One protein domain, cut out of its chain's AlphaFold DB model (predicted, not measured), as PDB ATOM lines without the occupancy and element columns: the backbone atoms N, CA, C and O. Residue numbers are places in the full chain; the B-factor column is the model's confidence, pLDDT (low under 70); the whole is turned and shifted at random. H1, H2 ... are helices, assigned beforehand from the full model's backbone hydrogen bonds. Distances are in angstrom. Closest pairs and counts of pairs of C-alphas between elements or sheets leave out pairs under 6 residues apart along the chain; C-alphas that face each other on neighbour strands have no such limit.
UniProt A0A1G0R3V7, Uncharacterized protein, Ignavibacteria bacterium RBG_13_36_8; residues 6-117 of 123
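This is residues 6 to 117 of the 123 residues of an uncharacterized protein of Ignavibacteria bacterium RBG_13_36_8 (UniProt A0A1G0R3V7). Two long helices, H3 and H6, cross at a steep angle to make the core, and H1 packs on both near the crossing. Where H3 and H6 diverge, H5 sits in the gap and touches both; short H4 follows H3 at its far end, and H2 lies away from this core, touching no helix. H2 with the link after it makes one end of the longest axis, and the loop of residues 85 to 96 makes the other. The printed part has 112 residues with six named helices, H1 to H6 in order, and no named strand, an all helix domain. It is compact, with a radius of gyration of the C-alphas of 15.2 A, and only just elongated, spanning 45 by 30 by 24 A.

H1, residues 6 to 17, begins at C-alpha 6 (-48.900, 16.740, 0.393) and is 16.6 A long from first to last C-alpha. H2, residues 28 to 39, is 16.5 A long. H3, residues 50 to 66, begins at C-alpha 50 (-45.396, 11.524, 17.541) and is 23.7 A long. H4 is residues 68 to 72 and H5 residues 77 to 84. H6, residues 97 to 115, is the longest at 27.1 A and ends at C-alpha 115 (-43.671, 1.376, 25.326).

H3 is the hub, touching H1, H4, H5 and H6. It touches H6 at a steep tilt of 49 degrees, opposite ways, the closest C-alphas being those of Ala 54 and Cys 105, 5.4 A apart. H1 touches H3 with residues 11 to 15 alone, closest at the C-alphas of Ile 15 and Leu 51, 6.4 A. H1 also touches H6, the same way at 37 degrees, only just steep, with the C-alphas of Leu 11 and Ile 102 closest at 6.1 A. H5 touches H3, closest at the C-alphas of Ala 62 and Pro 77, 5.9 A. H5 and H6 form a helical hairpin, opposite ways at 38 degrees, with the C-alphas of Leu 78 and Ser 98 closest at 5.0 A. H4 and H3 touch only at the corner, and only just, with 3 pairs of C-alphas within 8 A; the closest are those of Ile 63 and Leu 70, 6.2 A. H2 and H3 are apart, but only just, their closest C-alphas 8.4 A apart. The helix packing is mostly crossed: of the 5 pairs that touch and have a tilt, 0 are at a shallow one. In H1 to H6 every O i to N i+4 pair is within hydrogen-bond range.

The two C-alphas farthest apart, those of Thr 42 and Ser 91, are 46.7 A apart. The printed part has no cut. The link from H5 to H6, 12 residues, is long. The mean pLDDT of the printed part is 88.5; residues 87 to 88 and 90 to 95 are under 70.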
ATOM      1  N   PRO A   6     -48.192  18.003   0.610       95.94
ATOM      2  CA  PRO A   6     -48.900  16.740   0.393       95.94
ATOM      3  C   PRO A   6     -48.420  15.603   1.305       95.94
ATOM      4  O   PRO A   6     -49.220  14.994   2.007       95.94
ATOM      5  N   HIS A   7     -47.108  15.364   1.370       96.00
ATOM      6  CA  HIS A   7     -46.564  14.319   2.237       96.00
ATOM      7  C   HIS A   7     -46.695  14.654   3.725       96.00
ATOM      8  O   HIS A   7     -46.798  13.755   4.556       96.00
ATOM      9  N   TRP A   8     -46.685  15.940   4.081       95.88
ATOM     10  CA  TRP A   8     -46.955  16.370   5.448       95.88
ATOM     11  C   TRP A   8     -48.389  16.031   5.868       95.88
ATOM     12  O   TRP A   8     -48.597  15.501   6.958       95.88
ATOM     13  N   ASP A   9     -49.365  16.279   4.996       96.62
ATOM     14  CA  ASP A   9     -50.769  15.954   5.245       96.62
ATOM     15  C   ASP A   9     -50.992  14.436   5.317       96.62
ATOM     16  O   ASP A   9     -51.682  13.963   6.221       96.62
ATOM     17  N   GLU A  10     -50.342  13.657   4.447       97.06
ATOM     18  CA  GLU A  10     -50.363  12.190   4.514       97.06
ATOM     19  C   GLU A  10     -49.773  11.659   5.826       97.06
ATOM     20  O   GLU A  10     -50.352  10.773   6.458       97.06
ATOM     21  N   LEU A  11     -48.657  12.230   6.285       97.62
ATOM     22  CA  LEU A  11     -48.052  11.861   7.562       97.62
ATOM     23  C   LEU A  11     -48.976  12.200   8.741       97.62
ATOM     24  O   LEU A  11     -49.150  11.383   9.649       97.62
ATOM     25  N   ARG A  12     -49.608  13.382   8.727       96.88
ATOM     26  CA  ARG A  12     -50.595  13.786   9.745       96.88
ATOM     27  C   ARG A  12     -51.785  12.836   9.783       96.88
ATOM     28  O   ARG A  12     -52.229  12.466  10.870       96.88
ATOM     29  N   GLU A  13     -52.281  12.442   8.618       97.56
ATOM     30  CA  GLU A  13     -53.389  11.501   8.505       97.56
ATOM     31  C   GLU A  13     -53.000  10.110   9.014       97.56
ATOM     32  O   GLU A  13     -53.748   9.510   9.784       97.56
ATOM     33  N   ALA A  14     -51.800   9.623   8.692       97.69
ATOM     34  CA  ALA A  14     -51.298   8.364   9.232       97.69
ATOM     35  C   ALA A  14     -51.221   8.395  10.770       97.69
ATOM     36  O   ALA A  14     -51.752   7.504  11.433       97.69
ATOM     37  N   ILE A  15     -50.663   9.458  11.362       97.88
ATOM     38  CA  ILE A  15     -50.636   9.664  12.824       97.88
ATOM     39  C   ILE A  15     -52.051   9.680  13.421       97.88
ATOM     40  O   ILE A  15     -52.285   9.102  14.491       97.88
ATOM     41  N   ARG A  16     -53.013  10.299  12.726       97.38
ATOM     42  CA  ARG A  16     -54.425  10.298  13.124       97.38
ATOM     43  C   ARG A  16     -55.008   8.898  13.129       97.38
ATOM     44  O   ARG A  16     -55.566   8.503  14.144       97.38
ATOM     45  N   LEU A  17     -54.812   8.131  12.061       97.06
ATOM     46  CA  LEU A  17     -55.276   6.747  11.950       97.06
ATOM     47  C   LEU A  17     -54.637   5.816  12.994       97.06
ATOM     48  O   LEU A  17     -55.251   4.826  13.388       97.06
ATOM     49  N   LYS A  18     -53.440   6.142  13.501       96.38
ATOM     50  CA  LYS A  18     -52.821   5.439  14.641       96.38
ATOM     51  C   LYS A  18     -53.381   5.854  16.008       96.38
ATOM     52  O   LYS A  18     -52.931   5.312  17.017       96.38
ATOM     53  N   GLY A  19     -54.324   6.795  16.072       96.44
ATOM     54  CA  GLY A  19     -54.925   7.263  17.324       96.44
ATOM     55  C   GLY A  19     -54.051   8.230  18.125       96.44
ATOM     56  O   GLY A  19     -54.270   8.417  19.326       96.44
ATOM     57  N   LEU A  20     -53.040   8.830  17.492       96.19
ATOM     58  CA  LEU A  20     -51.990   9.601  18.165       96.19
ATOM     59  C   LEU A  20     -52.157  11.123  18.032       96.19
ATOM     60  O   LEU A  20     -51.417  11.869  18.668       96.19
ATOM     61  N   SER A  21     -53.148  11.618  17.278       95.12
ATOM     62  CA  SER A  21     -53.340  13.066  17.053       95.12
ATOM     63  C   SER A  21     -53.485  13.894  18.326       95.12
ATOM     64  O   SER A  21     -53.125  15.063  18.332       95.12
ATOM     65  N   HIS A  22     -53.995  13.305  19.407       93.06
ATOM     66  CA  HIS A  22     -54.162  13.991  20.689       93.06
ATOM     67  C   HIS A  22     -52.836  14.305  21.402       93.06
ATOM     68  O   HIS A  22     -52.839  15.050  22.379       93.06
ATOM     69  N   LEU A  23     -51.730  13.713  20.945       92.75
ATOM     70  CA  LEU A  23     -50.382  13.972  21.443       92.75
ATOM     71  C   LEU A  23     -49.653  15.012  20.589       92.75
ATOM     72  O   LEU A  23     -48.671  15.576  21.051       92.75
ATOM     73  N   VAL A  24     -50.118  15.287  19.367       93.50
ATOM     74  CA  VAL A  24     -49.492  16.252  18.452       93.50
ATOM     75  C   VAL A  24     -49.698  17.676  18.965       93.50
ATOM     76  O   VAL A  24     -50.751  18.001  19.516       93.50
ATOM     77  N   ALA A  25     -48.693  18.532  18.789       90.94
ATOM     78  CA  ALA A  25     -48.772  19.928  19.188       90.94
ATOM     79  C   ALA A  25     -49.960  20.637  18.516       90.94
ATOM     80  O   ALA A  25     -50.206  20.499  17.316       90.94
ATOM     81  N   SER A  26     -50.698  21.424  19.299       88.06
ATOM     82  CA  SER A  26     -51.886  22.148  18.833       88.06
ATOM     83  C   SER A  26     -51.559  23.378  17.984       88.06
ATOM     84  O   SER A  26     -52.420  23.848  17.241       88.06
ATOM     85  N   SER A  27     -50.335  23.903  18.083       87.69
ATOM     86  CA  SER A  27     -49.858  25.059  17.322       87.69
ATOM     87  C   SER A  27     -48.372  24.935  16.980       87.69
ATOM     88  O   SER A  27     -47.662  24.086  17.527       87.69
ATOM     89  N   GLY A  28     -47.899  25.795  16.074       82.69
ATOM     90  CA  GLY A  28     -46.481  25.864  15.716       82.69
ATOM     91  C   GLY A  28     -45.603  26.301  16.889       82.69
ATOM     92  O   GLY A  28     -44.533  25.743  17.089       82.69
ATOM     93  N   GLU A  29     -46.077  27.232  17.716       87.56
ATOM     94  CA  GLU A  29     -45.385  27.666  18.934       87.56
ATOM     95  C   GLU A  29     -45.256  26.511  19.929       87.56
ATOM     96  O   GLU A  29     -44.173  26.261  20.451       87.56
ATOM     97  N   ALA A  30     -46.333  25.745  20.136       86.62
ATOM     98  CA  ALA A  30     -46.293  24.561  20.987       86.62
ATOM     99  C   ALA A  30     -45.332  23.492  20.440       86.62
ATOM    100  O   ALA A  30     -44.639  22.839  21.216       86.62
ATOM    101  N   ALA A  31     -45.258  23.325  19.115       85.94
ATOM    102  CA  ALA A  31     -44.290  22.428  18.489       85.94
ATOM    103  C   ALA A  31     -42.846  22.907  18.721       85.94
ATOM    104  O   ALA A  31     -41.983  22.103  19.066       85.94
ATOM    105  N   MET A  32     -42.590  24.213  18.602       86.50
ATOM    106  CA  MET A  32     -41.268  24.801  18.839       86.50
ATOM    107  C   MET A  32     -40.796  24.638  20.284       86.50
ATOM    108  O   MET A  32     -39.639  24.286  20.499       86.50
ATOM    109  N   GLU A  33     -41.676  24.830  21.269       87.56
ATOM    110  CA  GLU A  33     -41.327  24.611  22.680       87.56
ATOM    111  C   GLU A  33     -40.978  23.145  22.970       87.56
ATOM    112  O   GLU A  33     -40.064  22.861  23.743       87.56
ATOM    113  N   ARG A  34     -41.649  22.193  22.310       87.25
ATOM    114  CA  ARG A  34     -41.330  20.761  22.440       87.25
ATOM    115  C   ARG A  34     -39.983  20.410  21.817       87.25
ATOM    116  O   ARG A  34     -39.197  19.718  22.451       87.25
ATOM    117  N   ILE A  35     -39.697  20.937  20.625       84.88
ATOM    118  CA  ILE A  35     -38.390  20.772  19.967       84.88
ATOM    119  C   ILE A  35     -37.280  21.363  20.840       84.88
ATOM    120  O   ILE A  35     -36.221  20.763  20.995       84.88
ATOM    121  N   LYS A  36     -37.517  22.533  21.439       86.94
ATOM    122  CA  LYS A  36     -36.566  23.143  22.367       86.94
ATOM    123  C   LYS A  36     -36.307  22.240  23.577       86.94
ATOM    124  O   LYS A  36     -35.149  22.030  23.921       86.94
ATOM    125  N   ALA A  37     -37.359  21.678  24.175       84.94
ATOM    126  CA  ALA A  37     -37.220  20.765  25.305       84.94
ATOM    127  C   ALA A  37     -36.390  19.517  24.951       84.94
ATOM    128  O   ALA A  37     -35.525  19.135  25.732       84.94
ATOM    129  N   GLU A  38     -36.603  18.940  23.764       83.00
ATOM    130  CA  GLU A  38     -35.825  17.807  23.235       83.00
ATOM    131  C   GLU A  38     -34.339  18.161  23.041       83.00
ATOM    132  O   GLU A  38     -33.456  17.409  23.443       83.00
ATOM    133  N   LEU A  39     -34.035  19.345  22.497       83.62
ATOM    134  CA  LEU A  39     -32.649  19.811  22.335       83.62
ATOM    135  C   LEU A  39     -31.937  20.056  23.674       83.62
ATOM    136  O   LEU A  39     -30.716  19.923  23.759       83.62
ATOM    137  N   GLU A  40     -32.688  20.429  24.707       88.75
ATOM    138  CA  GLU A  40     -32.181  20.660  26.062       88.75
ATOM    139  C   GLU A  40     -32.097  19.367  26.898       88.75
ATOM    140  O   GLU A  40     -31.603  19.412  28.026       88.75
ATOM    141  N   GLY A  41     -32.548  18.217  26.374       81.31
ATOM    142  CA  GLY A  41     -32.602  16.951  27.117       81.31
ATOM    143  C   GLY A  41     -33.656  16.950  28.232       81.31
ATOM    144  O   GLY A  41     -33.498  16.283  29.257       81.31
ATOM    145  N   THR A  42     -34.686  17.785  28.086       83.19
ATOM    146  CA  THR A  42     -35.798  17.960  29.036       83.19
ATOM    147  C   THR A  42     -37.115  17.436  28.465       83.19
ATOM    148  O   THR A  42     -38.211  17.801  28.908       83.19
ATOM    149  N   GLU A  43     -37.032  16.565  27.463       77.38
ATOM    150  CA  GLU A  43     -38.172  15.826  26.968       77.38
ATOM    151  C   GLU A  43     -38.806  14.987  28.088       77.38
ATOM    152  O   GLU A  43     -38.166  14.400  28.960       77.38
ATOM    153  N   THR A  44     -40.127  14.972  28.088       78.88
ATOM    154  CA  THR A  44     -40.976  14.260  29.031       78.88
ATOM    155  C   THR A  44     -42.053  13.541  28.238       78.88
ATOM    156  O   THR A  44     -42.406  13.923  27.122       78.88
ATOM    157  N   LEU A  45     -42.691  12.556  28.863       79.25
ATOM    158  CA  LEU A  45     -43.883  11.925  28.291       79.25
ATOM    159  C   LEU A  45     -44.987  12.940  27.935       79.25
ATOM    160  O   LEU A  45     -45.800  12.680  27.055       79.25
ATOM    161  N   ALA A  46     -45.016  14.095  28.609       77.88
ATOM    162  CA  ALA A  46     -46.009  15.142  28.393       77.88
ATOM    163  C   ALA A  46     -45.720  16.034  27.172       77.88
ATOM    164  O   ALA A  46     -46.633  16.710  26.694       77.88
ATOM    165  N   ASN A  47     -44.479  16.066  26.679       81.56
ATOM    166  CA  ASN A  47     -44.069  16.924  25.565       81.56
ATOM    167  C   ASN A  47     -43.623  16.138  24.317       81.56
ATOM    168  O   ASN A  47     -43.317  16.760  23.301       81.56
ATOM    169  N   TYR A  48     -43.672  14.802  24.365       88.50
ATOM    170  CA  TYR A  48     -43.443  13.944  23.205       88.50
ATOM    171  C   TYR A  48     -44.437  14.244  22.075       88.50
ATOM    172  O   TYR A  48     -45.653  14.295  22.288       88.50
ATOM    173  N   ASP A  49     -43.917  14.414  20.858       91.88
ATOM    174  CA  ASP A  49     -44.711  14.674  19.661       91.88
ATOM    175  C   ASP A  49     -44.522  13.546  18.627       91.88
ATOM    176  O   ASP A  49     -43.481  13.471  17.966       91.88
ATOM    177  N   PRO A  50     -45.521  12.661  18.449       94.56
ATOM    178  CA  PRO A  50     -45.396  11.524  17.541       94.56
ATOM    179  C   PRO A  50     -45.301  11.946  16.069       94.56
ATOM    180  O   PRO A  50     -44.692  11.238  15.268       94.56
ATOM    181  N   LEU A  51     -45.870  13.097  15.691       95.50
ATOM    182  CA  LEU A  51     -45.765  13.598  14.323       95.50
ATOM    183  C   LEU A  51     -44.328  14.028  14.024       95.50
ATOM    184  O   LEU A  51     -43.779  13.653  12.986       95.50
ATOM    185  N   MET A  52     -43.706  14.763  14.948       93.38
ATOM    186  CA  MET A  52     -42.306  15.166  14.806       93.38
ATOM    187  C   MET A  52     -41.359  13.970  14.873       93.38
ATOM    188  O   MET A  52     -40.438  13.890  14.066       93.38
ATOM    189  N   SER A  53     -41.618  13.006  15.759       94.00
ATOM    190  CA  SER A  53     -40.822  11.778  15.835       94.00
ATOM    191  C   SER A  53     -40.850  11.009  14.509       94.00
ATOM    192  O   SER A  53     -39.795  10.680  13.968       94.00
ATOM    193  N   ALA A  54     -42.031  10.824  13.906       96.88
ATOM    194  CA  ALA A  54     -42.147  10.161  12.606       96.88
ATOM    195  C   ALA A  54     -41.451  10.954  11.486       96.88
ATOM    196  O   ALA A  54     -40.773  10.370  10.641       96.88
ATOM    197  N   TYR A  55     -41.573  12.285  11.496       95.50
ATOM    198  CA  TYR A  55     -40.863  13.162  10.565       95.50
ATOM    199  C   TYR A  55     -39.339  12.992  10.669       95.50
ATOM    200  O   TYR A  55     -38.673  12.795   9.650       95.50
ATOM    201  N   TRP A  56     -38.785  13.003  11.883       93.62
ATOM    202  CA  TRP A  56     -37.350  12.824  12.098       93.62
ATOM    203  C   TRP A  56     -36.868  11.430  11.708       93.62
ATOM    204  O   TRP A  56     -35.799  11.312  11.113       93.62
ATOM    205  N   MET A  57     -37.665  10.389  11.952       96.00
ATOM    206  CA  MET A  57     -37.367   9.035  11.480       96.00
ATOM    207  C   MET A  57     -37.275   8.964   9.953       96.00
ATOM    208  O   MET A  57     -36.308   8.411   9.430       96.00
ATOM    209  N   ILE A  58     -38.227   9.572   9.239       95.75
ATOM    210  CA  ILE A  58     -38.204   9.654   7.771       95.75
ATOM    211  C   ILE A  58     -36.958  10.407   7.301       95.75
ATOM    212  O   ILE A  58     -36.272   9.962   6.384       95.75
ATOM    213  N   CYS A  59     -36.634  11.536   7.932       92.88
ATOM    214  CA  CYS A  59     -35.425  12.295   7.623       92.88
ATOM    215  C   CYS A  59     -34.143  11.488   7.878       92.88
ATOM    216  O   CYS A  59     -33.227  11.553   7.063       92.88
ATOM    217  N   SER A  60     -34.083  10.721   8.966       92.94
ATOM    218  CA  SER A  60     -32.941   9.867   9.298       92.94
ATOM    219  C   SER A  60     -32.735   8.779   8.243       92.94
ATOM    220  O   SER A  60     -31.656   8.685   7.662       92.94
ATOM    221  N   GLN A  61     -33.797   8.041   7.901       93.62
ATOM    222  CA  GLN A  61     -33.749   7.014   6.852       93.62
ATOM    223  C   GLN A  61     -33.391   7.611   5.491       93.62
ATOM    224  O   GLN A  61     -32.615   7.035   4.731       93.62
ATOM    225  N   ALA A  62     -33.914   8.799   5.184       92.31
ATOM    226  CA  ALA A  62     -33.573   9.503   3.960       92.31
ATOM    227  C   ALA A  62     -32.069   9.792   3.900       92.31
ATOM    228  O   ALA A  62     -31.433   9.496   2.896       92.31
ATOM    229  N   ILE A  63     -31.476  10.316   4.975       91.12
ATOM    230  CA  ILE A  63     -30.030  10.567   5.033       91.12
ATOM    231  C   ILE A  63     -29.235   9.260   4.920       91.12
ATOM    232  O   ILE A  63     -28.222   9.239   4.227       91.12
ATOM    233  N   GLU A  64     -29.686   8.182   5.559       91.50
ATOM    234  CA  GLU A  64     -29.017   6.878   5.520       91.50
ATOM    235  C   GLU A  64     -28.971   6.293   4.099       91.50
ATOM    236  O   GLU A  64     -27.923   5.827   3.656       91.50
ATOM    237  N   VAL A  65     -30.080   6.374   3.360       89.62
ATOM    238  CA  VAL A  65     -30.197   5.789   2.014       89.62
ATOM    239  C   VAL A  65     -29.699   6.739   0.920       89.62
ATOM    240  O   VAL A  65     -29.015   6.323  -0.012       89.62
ATOM    241  N   GLY A  66     -30.049   8.022   1.005       85.62
ATOM    242  CA  GLY A  66     -29.728   9.037  -0.002       85.62
ATOM    243  C   GLY A  66     -28.403   9.767   0.233       85.62
ATOM    244  O   GLY A  66     -27.923  10.470  -0.656       85.62
ATOM    245  N   GLY A  67     -27.797   9.625   1.414       85.94
ATOM    246  CA  GLY A  67     -26.503  10.214   1.745       85.94
ATOM    247  C   GLY A  67     -26.470  11.753   1.679       85.94
ATOM    248  O   GLY A  67     -27.497  12.430   1.811       85.94
ATOM    249  N   PRO A  68     -25.283  12.350   1.442       84.00
ATOM    250  CA  PRO A  68     -25.098  13.805   1.389       84.00
ATOM    251  C   PRO A  68     -25.950  14.536   0.337       84.00
ATOM    252  O   PRO A  68     -26.203  15.738   0.471       84.00
ATOM    253  N   TYR A  69     -26.425  13.827  -0.692       84.62
ATOM    254  CA  TYR A  69     -27.321  14.375  -1.712       84.62
ATOM    255  C   TYR A  69     -28.587  14.984  -1.089       84.62
ATOM    256  O   TYR A  69     -28.916  16.138  -1.368       84.62
ATOM    257  N   LEU A  70     -29.239  14.280  -0.158       85.25
ATOM    258  CA  LEU A  70     -30.470  14.769   0.479       85.25
ATOM    259  C   LEU A  70     -30.226  15.857   1.537       85.25
ATOM    260  O   LEU A  70     -31.133  16.636   1.844       85.25
ATOM    261  N   LEU A  71     -28.996  15.971   2.047       80.44
ATOM    262  CA  LEU A  71     -28.591  17.038   2.969       80.44
ATOM    263  C   LEU A  71     -28.352  18.371   2.251       80.44
ATOM    264  O   LEU A  71     -28.700  19.424   2.781       80.44
ATOM    265  N   SER A  72     -27.783  18.325   1.045       78.06
ATOM    266  CA  SER A  72     -27.405  19.521   0.274       78.06
ATOM    267  C   SER A  72     -28.574  20.206  -0.448       78.06
ATOM    268  O   SER A  72     -28.448  21.351  -0.882       78.06
ATOM    269  N   GLY A  73     -29.720  19.531  -0.567       73.00
ATOM    270  CA  GLY A  73     -30.878  20.005  -1.322       73.00
ATOM    271  C   GLY A  73     -32.048  20.540  -0.486       73.00
ATOM    272  O   GLY A  73     -32.240  20.234   0.695       73.00
ATOM    273  N   SER A  74     -32.922  21.290  -1.162       82.44
ATOM    274  CA  SER A  74     -34.243  21.702  -0.657       82.44
ATOM    275  C   SER A  74     -35.349  20.722  -1.075       82.44
ATOM    276  O   SER A  74     -36.466  21.136  -1.382       82.44
ATOM    277  N   TYR A  75     -35.035  19.426  -1.125       89.25
ATOM    278  CA  TYR A  75     -35.960  18.393  -1.585       89.25
ATOM    279  C   TYR A  75     -36.780  17.801  -0.441       89.25
ATOM    280  O   TYR A  75     -36.323  17.730   0.708       89.25
ATOM    281  N   CYS A  76     -37.990  17.354  -0.776       93.25
ATOM    282  CA  CYS A  76     -38.766  16.484   0.092       93.25
ATOM    283  C   CYS A  76     -38.194  15.068  -0.020       93.25
ATOM    284  O   CYS A  76     -38.151  14.544  -1.134       93.25
ATOM    285  N   PRO A  77     -37.778  14.444   1.097       93.19
ATOM    286  CA  PRO A  77     -37.149  13.128   1.055       93.19
ATOM    287  C   PRO A  77     -38.064  12.065   0.440       93.19
ATOM    288  O   PRO A  77     -37.597  11.226  -0.314       93.19
ATOM    289  N   LEU A  78     -39.373  12.153   0.685       93.88
ATOM    290  CA  LEU A  78     -40.354  11.214   0.142       93.88
ATOM    291  C   LEU A  78     -40.611  11.414  -1.358       93.88
ATOM    292  O   LEU A  78     -40.765  10.441  -2.083       93.88
ATOM    293  N   CYS A  79     -40.573  12.656  -1.858       92.75
ATOM    294  CA  CYS A  79     -40.630  12.887  -3.305       92.75
ATOM    295  C   CYS A  79     -39.391  12.332  -4.014       92.75
ATOM    296  O   CYS A  79     -39.497  11.831  -5.127       92.75
ATOM    297  N   GLU A  80     -38.212  12.468  -3.404       91.44
ATOM    298  CA  GLU A  80     -36.981  11.900  -3.959       91.44
ATOM    299  C   GLU A  80     -37.003  10.375  -3.893       91.44
ATOM    300  O   GLU A  80     -36.611   9.725  -4.857       91.44
ATOM    301  N   LEU A  81     -37.536   9.811  -2.810       90.44
ATOM    302  CA  LEU A  81     -37.760   8.379  -2.703       90.44
ATOM    303  C   LEU A  81     -38.632   7.878  -3.856       90.44
ATOM    304  O   LEU A  81     -38.180   7.024  -4.601       90.44
ATOM    305  N   ASP A  82     -39.812   8.452  -4.084       89.50
ATOM    306  CA  ASP A  82     -40.707   7.988  -5.158       89.50
ATOM    307  C   ASP A  82     -40.106   8.153  -6.563       89.50
ATOM    308  O   ASP A  82     -40.402   7.373  -7.464       89.50
ATOM    309  N   LYS A  83     -39.238   9.151  -6.776       86.75
ATOM    310  CA  LYS A  83     -38.531   9.326  -8.058       86.75
ATOM    311  C   LYS A  83     -37.495   8.236  -8.321       86.75
ATOM    312  O   LYS A  83     -37.215   7.945  -9.483       86.75
ATOM    313  N   HIS A  84     -36.882   7.706  -7.268       84.38
ATOM    314  CA  HIS A  84     -35.700   6.847  -7.361       84.38
ATOM    315  C   HIS A  84     -35.937   5.407  -6.887       84.38
ATOM    316  O   HIS A  84     -35.107   4.544  -7.162       84.38
ATOM    317  N   ALA A  85     -37.045   5.130  -6.201       81.44
ATOM    318  CA  ALA A  85     -37.391   3.816  -5.687       81.44
ATOM    319  C   ALA A  85     -37.763   2.882  -6.834       81.44
ATOM    320  O   ALA A  85     -38.871   2.937  -7.346       81.44
ATOM    321  N   THR A  86     -36.847   2.009  -7.234       71.81
ATOM    322  CA  THR A  86     -37.126   0.936  -8.193       71.81
ATOM    323  C   THR A  86     -37.797  -0.246  -7.506       71.81
ATOM    324  O   THR A  86     -37.449  -0.586  -6.373       71.81
ATOM    325  N   ASN A  87     -38.683  -0.938  -8.223       66.44
ATOM    326  CA  ASN A  87     -39.168  -2.244  -7.780       66.44
ATOM    327  C   ASN A  87     -38.002  -3.244  -7.611       66.44
ATOM    328  O   ASN A  87     -36.951  -3.073  -8.238       66.44
ATOM    329  N   PRO A  88     -38.172  -4.330  -6.831       63.97
ATOM    330  CA  PRO A  88     -37.153  -5.377  -6.684       63.97
ATOM    331  C   PRO A  88     -36.712  -6.024  -8.008       63.97
ATOM    332  O   PRO A  88     -35.619  -6.575  -8.089       63.97
ATOM    333  N   ASP A  89     -37.555  -5.958  -9.041       75.12
ATOM    334  CA  ASP A  89     -37.286  -6.449 -10.396       75.12
ATOM    335  C   ASP A  89     -36.665  -5.386 -11.329       75.12
ATOM    336  O   ASP A  89     -36.446  -5.649 -12.512       75.12
ATOM    337  N   GLY A  90     -36.375  -4.187 -10.810       69.44
ATOM    338  CA  GLY A  90     -35.805  -3.066 -11.557       69.44
ATOM    339  C   GLY A  90     -36.799  -2.308 -12.443       69.44
ATOM    340  O   GLY A  90     -36.379  -1.434 -13.203       69.44
ATOM    341  N   SER A  91     -38.097  -2.624 -12.380       69.81
ATOM    342  CA  SER A  91     -39.131  -1.907 -13.134       69.81
ATOM    343  C   SER A  91     -39.464  -0.527 -12.534       69.81
ATOM    344  O   SER A  91     -38.963  -0.157 -11.469       69.81
ATOM    345  N   VAL A  92     -40.262   0.244 -13.290       59.78
ATOM    346  CA  VAL A  92     -40.660   1.660 -13.101       59.78
ATOM    347  C   VAL A  92     -40.850   2.042 -11.626       59.78
ATOM    348  O   VAL A  92     -41.390   1.219 -10.886       59.78
ATOM    349  N   PRO A  93     -40.471   3.270 -11.205       61.41
ATOM    350  CA  PRO A  93     -40.538   3.642  -9.805       61.41
ATOM    351  C   PRO A  93     -41.899   3.376  -9.164       61.41
ATOM    352  O   PRO A  93     -42.922   3.718  -9.759       61.41
ATOM    353  N   ASP A  94     -41.902   2.767  -7.978       64.88
ATOM    354  CA  ASP A  94     -43.118   2.499  -7.207       64.88
ATOM    355  C   ASP A  94     -43.530   3.776  -6.456       64.88
ATOM    356  O   ASP A  94     -42.914   4.106  -5.439       64.88
ATOM    357  N   PRO A  95     -44.588   4.491  -6.889       63.56
ATOM    358  CA  PRO A  95     -45.065   5.686  -6.195       63.56
ATOM    359  C   PRO A  95     -45.705   5.364  -4.831       63.56
ATOM    360  O   PRO A  95     -46.302   6.238  -4.205       63.56
ATOM    361  N   SER A  96     -45.665   4.103  -4.380       81.50
ATOM    362  CA  SER A  96     -46.064   3.694  -3.038       81.50
ATOM    363  C   SER A  96     -44.900   3.645  -2.042       81.50
ATOM    364  O   SER A  96     -45.154   3.467  -0.849       81.50
ATOM    365  N   ALA A  97     -43.650   3.845  -2.476       88.38
ATOM    366  CA  ALA A  97     -42.484   3.795  -1.592       88.38
ATOM    367  C   ALA A  97     -42.576   4.828  -0.454       88.38
ATOM    368  O   ALA A  97     -42.375   4.484   0.715       88.38
ATOM    369  N   SER A  98     -42.976   6.066  -0.760       92.62
ATOM    370  CA  SER A  98     -43.260   7.101   0.241       92.62
ATOM    371  C   SER A  98     -44.323   6.672   1.252       92.62
ATOM    372  O   SER A  98     -44.136   6.836   2.460       92.62
ATOM    373  N   LYS A  99     -45.407   6.047   0.785       93.38
ATOM    374  CA  LYS A  99     -46.485   5.532   1.642       93.38
ATOM    375  C   LYS A  99     -46.001   4.417   2.560       93.38
ATOM    376  O   LYS A  99     -46.362   4.398   3.734       93.38
ATOM    377  N   GLN A 100     -45.168   3.511   2.050       92.88
ATOM    378  CA  GLN A 100     -44.567   2.441   2.848       92.88
ATOM    379  C   GLN A 100     -43.664   3.011   3.949       92.88
ATOM    380  O   GLN A 100     -43.722   2.546   5.086       92.88
ATOM    381  N   TRP A 101     -42.888   4.055   3.645       95.00
ATOM    382  CA  TRP A 101     -42.068   4.753   4.639       95.00
ATOM    383  C   TRP A 101     -42.909   5.451   5.706       95.00
ATOM    384  O   TRP A 101     -42.625   5.297   6.896       95.00
ATOM    385  N   ILE A 102     -43.962   6.175   5.310       96.94
ATOM    386  CA  ILE A 102     -44.890   6.814   6.254       96.94
ATOM    387  C   ILE A 102     -45.522   5.759   7.171       96.94
ATOM    388  O   ILE A 102     -45.501   5.911   8.393       96.94
ATOM    389  N   GLU A 103     -46.050   4.669   6.616       96.56
ATOM    390  CA  GLU A 103     -46.676   3.601   7.399       96.56
ATOM    391  C   GLU A 103     -45.670   2.927   8.345       96.56
ATOM    392  O   GLU A 103     -45.958   2.746   9.528       96.56
ATOM    393  N   GLY A 104     -44.465   2.611   7.862       96.62
ATOM    394  CA  GLY A 104     -43.407   2.010   8.672       96.62
ATOM    395  C   GLY A 104     -42.980   2.902   9.839       96.62
ATOM    396  O   GLY A 104     -42.951   2.449  10.986       96.62
ATOM    397  N   CYS A 105     -42.715   4.184   9.574       97.44
ATOM    398  CA  CYS A 105     -42.297   5.136  10.603       97.44
ATOM    399  C   CYS A 105     -43.411   5.392  11.622       97.44
ATOM    400  O   CYS A 105     -43.170   5.349  12.827       97.44
ATOM    401  N   THR A 106     -44.651   5.598  11.170       97.62
ATOM    402  CA  THR A 106     -45.778   5.838  12.088       97.62
ATOM    403  C   THR A 106     -46.146   4.603  12.909       97.62
ATOM    404  O   THR A 106     -46.546   4.741  14.065       97.62
ATOM    405  N   LYS A 107     -45.965   3.388  12.372       97.69
ATOM    406  CA  LYS A 107     -46.106   2.140  13.136       97.69
ATOM    407  C   LYS A 107     -45.049   2.027  14.236       97.69
ATOM    408  O   LYS A 107     -45.394   1.653  15.356       97.69
ATOM    409  N   GLN A 108     -43.795   2.371  13.941       97.31
ATOM    410  CA  GLN A 108     -42.736   2.369  14.952       97.31
ATOM    411  C   GLN A 108     -43.012   3.408  16.045       97.31
ATOM    412  O   GLN A 108     -43.030   3.056  17.219       97.31
ATOM    413  N   VAL A 109     -43.370   4.639  15.671       96.19
ATOM    414  CA  VAL A 109     -43.756   5.696  16.625       96.19
ATOM    415  C   VAL A 109     -44.930   5.278  17.509       96.19
ATOM    416  O   VAL A 109     -44.940   5.552  18.709       96.19
ATOM    417  N   GLN A 110     -45.931   4.591  16.952       96.06
ATOM    418  CA  GLN A 110     -47.035   4.055  17.746       96.06
ATOM    419  C   GLN A 110     -46.541   3.030  18.770       96.06
ATOM    420  O   GLN A 110     -46.981   3.058  19.922       96.06
ATOM    421  N   GLN A 111     -45.628   2.143  18.374       96.19
ATOM    422  CA  GLN A 111     -45.033   1.176  19.289       96.19
ATOM    423  C   GLN A 111     -44.215   1.867  20.387       96.19
ATOM    424  O   GLN A 111     -44.329   1.493  21.554       96.19
ATOM    425  N   ASP A 112     -43.463   2.909  20.043       93.81
ATOM    426  CA  ASP A 112     -42.680   3.696  20.995       93.81
ATOM    427  C   ASP A 112     -43.590   4.408  22.002       93.81
ATOM    428  O   ASP A 112     -43.370   4.299  23.209       93.81
ATOM    429  N   CYS A 113     -44.692   5.011  21.541       93.00
ATOM    430  CA  CYS A 113     -45.734   5.562  22.413       93.00
ATOM    431  C   CYS A 113     -46.251   4.508  23.403       93.00
ATOM    432  O   CYS A 113     -46.321   4.757  24.606       93.00
ATOM    433  N   ILE A 114     -46.581   3.307  22.913       93.88
ATOM    434  CA  ILE A 114     -47.088   2.210  23.748       93.88
ATOM    435  C   ILE A 114     -46.062   1.808  24.814       93.88
ATOM    436  O   ILE A 114     -46.449   1.614  25.973       93.88
ATOM    437  N   ASN A 115     -44.785   1.713  24.435       93.12
ATOM    438  CA  ASN A 115     -43.671   1.376  25.326       93.12
ATOM    439  C   ASN A 115     -43.447   2.458  26.394       93.12
ATOM    440  O   ASN A 115     -43.139   2.144  27.539       93.12
ATOM    441  N   MET A 116     -43.677   3.721  26.037       90.69
ATOM    442  CA  MET A 116     -43.643   4.880  26.933       90.69
ATOM    443  C   MET A 116     -44.879   4.996  27.845       90.69
ATOM    444  O   MET A 116     -44.942   5.874  28.702       90.69
ATOM    445  N   GLY A 117     -45.886   4.134  27.670       92.88
ATOM    446  CA  GLY A 117     -47.150   4.196  28.410       92.88
ATOM    447  C   GLY A 117     -48.172   5.189  27.841       92.88
ATOM    448  O   GLY A 117     -49.258   5.331  28.403       92.88
TER     449      GLY A 117